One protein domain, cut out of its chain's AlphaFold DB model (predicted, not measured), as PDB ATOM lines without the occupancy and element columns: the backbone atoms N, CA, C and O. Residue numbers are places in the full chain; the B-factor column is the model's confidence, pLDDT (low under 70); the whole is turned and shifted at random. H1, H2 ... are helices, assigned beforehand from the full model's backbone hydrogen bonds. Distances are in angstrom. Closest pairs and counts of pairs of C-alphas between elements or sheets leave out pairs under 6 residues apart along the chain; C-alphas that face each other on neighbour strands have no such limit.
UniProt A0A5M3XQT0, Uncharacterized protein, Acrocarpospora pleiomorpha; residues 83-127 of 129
ATOM      1  N   ILE A  83     -13.916  41.764 -45.373       91.38
ATOM      2  CA  ILE A  83     -14.593  40.793 -46.247       91.38
ATOM      3  C   ILE A  83     -13.720  39.580 -46.575       91.38
ATOM      4  O   ILE A  83     -14.234  38.485 -46.793       91.38
ATOM      5  N   LEU A  84     -12.396  39.752 -46.542       94.56
ATOM      6  CA  LEU A  84     -11.442  38.678 -46.795       94.56
ATOM      7  C   LEU A  84     -11.496  37.592 -45.712       94.56
ATOM      8  O   LEU A  84     -11.208  36.439 -46.016       94.56
ATOM      9  N   LEU A  85     -11.907  37.920 -44.479       96.00
ATOM     10  CA  LEU A  85     -12.151  36.923 -43.429       96.00
ATOM     11  C   LEU A  85     -13.296  35.987 -43.835       96.00
ATOM     12  O   LEU A  85     -13.137  34.769 -43.806       96.00
ATOM     13  N   VAL A  86     -14.414  36.566 -44.286       95.06
ATOM     14  CA  VAL A  86     -15.600  35.821 -44.737       95.06
ATOM     15  C   VAL A  86     -15.270  34.986 -45.975       95.06
ATOM     16  O   VAL A  86     -15.585  33.800 -46.028       95.06
ATOM     17  N   GLN A  87     -14.582  35.569 -46.960       96.12
ATOM     18  CA  GLN A  87     -14.184  34.859 -48.179       96.12
ATOM     19  C   GLN A  87     -13.225  33.696 -47.885       96.12
ATOM     20  O   GLN A  87     -13.383  32.615 -48.452       96.12
ATOM     21  N   ALA A  88     -12.263  33.875 -46.977       97.19
ATOM     22  CA  ALA A  88     -11.364  32.800 -46.564       97.19
ATOM     23  C   ALA A  88     -12.107  31.663 -45.841       97.19
ATOM     24  O   ALA A  88     -11.772  30.493 -46.036       97.19
ATOM     25  N   GLU A  89     -13.128  31.984 -45.043       97.50
ATOM     26  CA  GLU A  89     -13.963  30.979 -44.378       97.50
ATOM     27  C   GLU A  89     -14.816  30.194 -45.383       97.50
ATOM     28  O   GLU A  89     -14.829  28.964 -45.321       97.50
ATOM     29  N   ILE A  90     -15.408  30.866 -46.379       97.44
ATOM     30  CA  ILE A  90     -16.116  30.222 -47.501       97.44
ATOM     31  C   ILE A  90     -15.192  29.242 -48.238       97.44
ATOM     32  O   ILE A  90     -15.581  28.105 -48.501       97.44
ATOM     33  N   LEU A  91     -13.950  29.641 -48.536       97.75
ATOM     34  CA  LEU A  91     -12.974  28.765 -49.194       97.75
ATOM     35  C   LEU A  91     -12.612  27.545 -48.336       97.75
ATOM     36  O   LEU A  91     -12.490  26.437 -48.858       97.75
ATOM     37  N   CYS A  92     -12.466  27.720 -47.020       96.25
ATOM     38  CA  CYS A  92     -12.200  26.604 -46.115       96.25
ATOM     39  C   CYS A  92     -13.400  25.652 -46.001       96.25
ATOM     40  O   CYS A  92     -13.198  24.439 -45.966       96.25
ATOM     41  N   ALA A  93     -14.629  26.176 -45.973       95.56
ATOM     42  CA  ALA A  93     -15.848  25.370 -45.982       95.56
ATOM     43  C   ALA A  93     -15.969  24.559 -47.282       95.56
ATOM     44  O   ALA A  93     -16.194  23.350 -47.239       95.56
ATOM     45  N   LEU A  94     -15.725  25.191 -48.435       96.31
ATOM     46  CA  LEU A  94     -15.701  24.515 -49.735       96.31
ATOM     47  C   LEU A  94     -14.677  23.378 -49.765       96.31
ATOM     48  O   LEU A  94     -14.996  22.285 -50.223       96.31
ATOM     49  N   ALA A  95     -13.474  23.595 -49.226       94.75
ATOM     50  CA  ALA A  95     -12.459  22.549 -49.152       94.75
ATOM     51  C   ALA A  95     -12.919  21.335 -48.320       94.75
ATOM     52  O   ALA A  95     -12.646  20.200 -48.708       94.75
ATOM     53  N   GLN A  96     -13.646  21.549 -47.215       92.62
ATOM     54  CA  GLN A  96     -14.204  20.461 -46.397       92.62
ATOM     55  C   GLN A  96     -15.301  19.687 -47.135       92.62
ATOM     56  O   GLN A  96     -15.304  18.456 -47.105       92.62
ATOM     57  N   ILE A  97     -16.187  20.395 -47.842       93.81
ATOM     58  CA  ILE A  97     -17.235  19.785 -48.673       93.81
ATOM     59  C   ILE A  97     -16.601  18.937 -49.782       93.81
ATOM     60  O   ILE A  97     -16.955  17.772 -49.950       93.81
ATOM     61  N   CYS A  98     -15.624  19.485 -50.508       95.19
ATOM     62  CA  CYS A  98     -14.936  18.777 -51.590       95.19
ATOM     63  C   CYS A  98     -14.132  17.565 -51.103       95.19
ATOM     64  O   CYS A  98     -13.969  16.610 -51.858       95.19
ATOM     65  N   ALA A  99     -13.641  17.580 -49.861       93.31
ATOM     66  CA  ALA A  99     -12.952  16.441 -49.263       93.31
ATOM     67  C   ALA A  99     -13.894  15.266 -48.927       93.31
ATOM     68  O   ALA A  99     -13.409  14.181 -48.615       93.31
ATOM     69  N   GLY A 100     -15.219  15.465 -48.979       88.50
ATOM     70  CA  GLY A 100     -16.211  14.418 -48.714       88.50
ATOM     71  C   GLY A 100     -16.260  13.961 -47.254       88.50
ATOM     72  O   GLY A 100     -16.738  12.869 -46.972       88.50
ATOM     73  N   ALA A 101     -15.742  14.772 -46.330       79.69
ATOM     74  CA  ALA A 101     -15.589  14.415 -44.920       79.69
ATOM     75  C   ALA A 101     -16.825  14.732 -44.055       79.69
ATOM     76  O   ALA A 101     -16.743  14.657 -42.832       79.69
ATOM     77  N   LEU A 102     -17.938  15.139 -44.671       89.88
ATOM     78  CA  LEU A 102     -19.127  15.631 -43.979       89.88
ATOM     79  C   LEU A 102     -20.350  14.800 -44.366       89.88
ATOM     80  O   LEU A 102     -20.655  14.654 -45.552       89.88
ATOM     81  N   ASP A 103     -21.071  14.310 -43.361       92.88
ATOM     82  CA  ASP A 103     -22.394  13.723 -43.564       92.88
ATOM     83  C   ASP A 103     -23.404  14.806 -43.992       92.88
ATOM     84  O   ASP A 103     -23.179  15.999 -43.765       92.88
ATOM     85  N   PRO A 104     -24.555  14.440 -44.582       93.50
ATOM     86  CA  PRO A 104     -25.617  15.399 -44.867       93.50
ATOM     87  C   PRO A 104     -26.055  16.153 -43.603       93.50
ATOM     88  O   PRO A 104     -26.486  15.547 -42.623       93.50
ATOM     89  N   GLY A 105     -25.967  17.482 -43.625       92.75
ATOM     90  CA  GLY A 105     -26.323  18.308 -42.476       92.75
ATOM     91  C   GLY A 105     -25.781  19.729 -42.563       92.75
ATOM     92  O   GLY A 105     -25.214  20.138 -43.578       92.75
ATOM     93  N   MET A 106     -25.971  20.478 -41.478       93.69
ATOM     94  CA  MET A 106     -25.374  21.797 -41.299       93.69
ATOM     95  C   MET A 106     -24.076  21.647 -40.513       93.69
ATOM     96  O   MET A 106     -24.086  21.123 -39.400       93.69
ATOM     97  N   TRP A 107     -22.978  22.125 -41.086       94.00
ATOM     98  CA  TRP A 107     -21.654  22.050 -40.479       94.00
ATOM     99  C   TRP A 107     -21.023  23.432 -40.434       94.00
ATOM    100  O   TRP A 107     -21.118  24.201 -41.390       94.00
ATOM    101  N   GLU A 108     -20.354  23.731 -39.327       94.62
ATOM    102  CA  GLU A 108     -19.570  24.951 -39.180       94.62
ATOM    103  C   GLU A 108     -18.093  24.696 -39.470       94.62
ATOM    104  O   GLU A 108     -17.542  23.641 -39.148       94.62
ATOM    105  N   VAL A 109     -17.410  25.722 -39.978       95.19
ATOM    106  CA  VAL A 109     -15.949  25.736 -39.987       95.19
ATOM    107  C   VAL A 109     -15.439  25.764 -38.541       95.19
ATOM    108  O   VAL A 109     -15.865  26.576 -37.708       95.19
ATOM    109  N   SER A 110     -14.496  24.868 -38.235       95.19
ATOM    110  CA  SER A 110     -13.953  24.730 -36.884       95.19
ATOM    111  C   SER A 110     -13.330  26.033 -36.373       95.19
ATOM    112  O   SER A 110     -12.807  26.860 -37.130       95.19
ATOM    113  N   SER A 111     -13.355  26.213 -35.051       97.06
ATOM    114  CA  SER A 111     -12.742  27.370 -34.393       97.06
ATOM    115  C   SER A 111     -11.240  27.480 -34.682       97.06
ATOM    116  O   SER A 111     -10.736  28.587 -34.844       97.06
ATOM    117  N   GLU A 112     -10.533  26.355 -34.819       97.56
ATOM    118  CA  GLU A 112      -9.111  26.320 -35.185       97.56
ATOM    119  C   GLU A 112      -8.860  26.942 -36.568       97.56
ATOM    120  O   GLU A 112      -7.972  27.784 -36.734       97.56
ATOM    121  N   VAL A 113      -9.674  26.579 -37.564       96.81
ATOM    122  CA  VAL A 113      -9.570  27.145 -38.914       96.81
ATOM    123  C   VAL A 113      -9.914  28.635 -38.899       96.81
ATOM    124  O   VAL A 113      -9.163  29.426 -39.474       96.81
ATOM    125  N   ARG A 114     -10.974  29.039 -38.185       97.56
ATOM    126  CA  ARG A 114     -11.338  30.457 -38.007       97.56
ATOM    127  C   ARG A 114     -10.213  31.269 -37.356       97.56
ATOM    128  O   ARG A 114      -9.878  32.352 -37.832       97.56
ATOM    129  N   GLN A 115      -9.551  30.732 -36.330       98.12
ATOM    130  CA  GLN A 115      -8.387  31.370 -35.700       98.12
ATOM    131  C   GLN A 115      -7.194  31.487 -36.655       98.12
ATOM    132  O   GLN A 115      -6.493  32.500 -36.646       98.12
ATOM    133  N   ARG A 116      -6.955  30.475 -37.500       97.94
ATOM    134  CA  ARG A 116      -5.906  30.529 -38.528       97.94
ATOM    135  C   ARG A 116      -6.183  31.629 -39.555       97.94
ATOM    136  O   ARG A 116      -5.265  32.382 -39.871       97.94
ATOM    137  N   ILE A 117      -7.423  31.741 -40.036       97.81
ATOM    138  CA  ILE A 117      -7.861  32.815 -40.944       97.81
ATOM    139  C   ILE A 117      -7.616  34.185 -40.298       97.81
ATOM    140  O   ILE A 117      -6.946  35.029 -40.892       97.81
ATOM    141  N   ALA A 118      -8.078  34.378 -39.059       96.94
ATOM    142  CA  ALA A 118      -7.897  35.631 -38.329       96.94
ATOM    143  C   ALA A 118      -6.414  36.000 -38.158       96.94
ATOM    144  O   ALA A 118      -6.036  37.149 -38.365       96.94
ATOM    145  N   ARG A 119      -5.549  35.025 -37.844       97.12
ATOM    146  CA  ARG A 119      -4.102  35.251 -37.700       97.12
ATOM    147  C   ARG A 119      -3.447  35.696 -39.008       97.12
ATOM    148  O   ARG A 119      -2.623  36.601 -38.988       97.12
ATOM    149  N   ILE A 120      -3.807  35.076 -40.135       96.56
ATOM    150  CA  ILE A 120      -3.305  35.474 -41.461       96.56
ATOM    151  C   ILE A 120      -3.736  36.907 -41.780       96.56
ATOM    152  O   ILE A 120      -2.920  37.707 -42.231       96.56
ATOM    153  N   TRP A 121      -4.999  37.235 -41.507       96.56
ATOM    154  CA  TRP A 121      -5.539  38.569 -41.739       96.56
ATOM    155  C   TRP A 121      -4.839  39.633 -40.884       96.56
ATOM    156  O   TRP A 121      -4.378  40.632 -41.427       96.56
ATOM    157  N   LEU A 122      -4.684  39.392 -39.575       95.75
ATOM    158  CA  LEU A 122      -3.974  40.299 -38.662       95.75
ATOM    159  C   LEU A 122      -2.522  40.508 -39.100       95.75
ATOM    160  O   LEU A 122      -2.053  41.639 -39.143       95.75
ATOM    161  N   ARG A 123      -1.830  39.439 -39.497       94.94
ATOM    162  CA  ARG A 123      -0.459  39.542 -40.001       94.94
ATOM    163  C   ARG A 123      -0.358  40.390 -41.269       94.94
ATOM    164  O   ARG A 123       0.619  41.101 -41.446       94.94
ATOM    165  N   TYR A 124      -1.337  40.298 -42.166       94.06
ATOM    166  CA  TYR A 124      -1.304  41.031 -43.430       94.06
ATOM    167  C   TYR A 124      -1.733  42.500 -43.286       94.06
ATOM    168  O   TYR A 124      -1.166  43.367 -43.941       94.06
ATOM    169  N   PHE A 125      -2.738  42.783 -42.450       92.44
ATOM    170  CA  PHE A 125      -3.351  44.114 -42.346       92.44
ATOM    171  C   PHE A 125      -2.972  44.904 -41.087       92.44
ATOM    172  O   PHE A 125      -3.169  46.118 -41.072       92.44
ATOM    173  N   CYS A 126      -2.482  44.256 -40.027       86.69
ATOM    174  CA  CYS A 126      -2.244  44.894 -38.726       86.69
ATOM    175  C   CYS A 126      -0.790  44.825 -38.250       86.69
ATOM    176  O   CYS A 126      -0.361  45.721 -37.526       86.69
ATOM    177  N   GLU A 127      -0.029  43.798 -38.623       79.62
ATOM    178  CA  GLU A 127       1.398  43.746 -38.310       79.62
ATOM    179  C   GLU A 127       2.172  44.590 -39.333       79.62
ATOM    180  O   GLU A 127       2.173  44.310 -40.530       79.62
TER     181      GLU A 127
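AT A GLANCE: This is residues 83 to 127 of the 129 residues of an uncharacterized protein of Acrocarpospora pleiomorpha (UniProt A0A5M3XQT0). The picture is a loose helical hairpin of two helices of similar length, H1 and H2, running opposite ways and shifted along each other, with a long loop making the return between them. Residues 98 to 106 stick out at one end and residues 122 to 127 at the other, and these two projecting stretches make much of the length. The printed part has 45 residues with two named helices, H1 then H2, and no named strand; its class is all helix. It is loose, with a radius of gyration of the C-alphas of 11.9 A, and spans 39 by 16 by 15 A.

IN THESE COORDINATES: H1 is residues 83 to 98, from C-alpha 83 at (-14.593, 40.793, -46.247) to C-alpha 98 at (-14.936, 18.777, -51.590), 22.7 A from first to last C-alpha. Residues 99 to 110 hold no named element. H2 is residues 111 to 125, 20.8 A from first to last C-alpha, and ends with C-alpha 125 at (-3.351, 44.114, -42.346).

HOW THE PARTS SIT: H1 and H2 form a helical hairpin. They touch, with 9 pairs of C-alphas within 8 A; the closest C-alphas are those of Leu 85 and Ile 117, 6.4 A apart. Their lines stand at a steep tilt of 39 degrees, and they run opposite ways. Their centres are 12.4 A apart. In both H1 and H2 every O i to N i+4 pair is within hydrogen-bond range.

THE WHOLE: The two C-alphas farthest apart are those of Pro 104 and Glu 127, at 39.7 A. The link from H1 to H2 is long, with 12 residues. Residues 98 to 106, of which 98 belongs to H1, stand free, and so do residues 122 to 127, of which 122 to 125 belong to H2. Without these stretches the body has 30 residues and spans 23 by 17 by 11 A. The printed part has no cut. The mean pLDDT of the printed part is 94.3, and no printed residue is under 70.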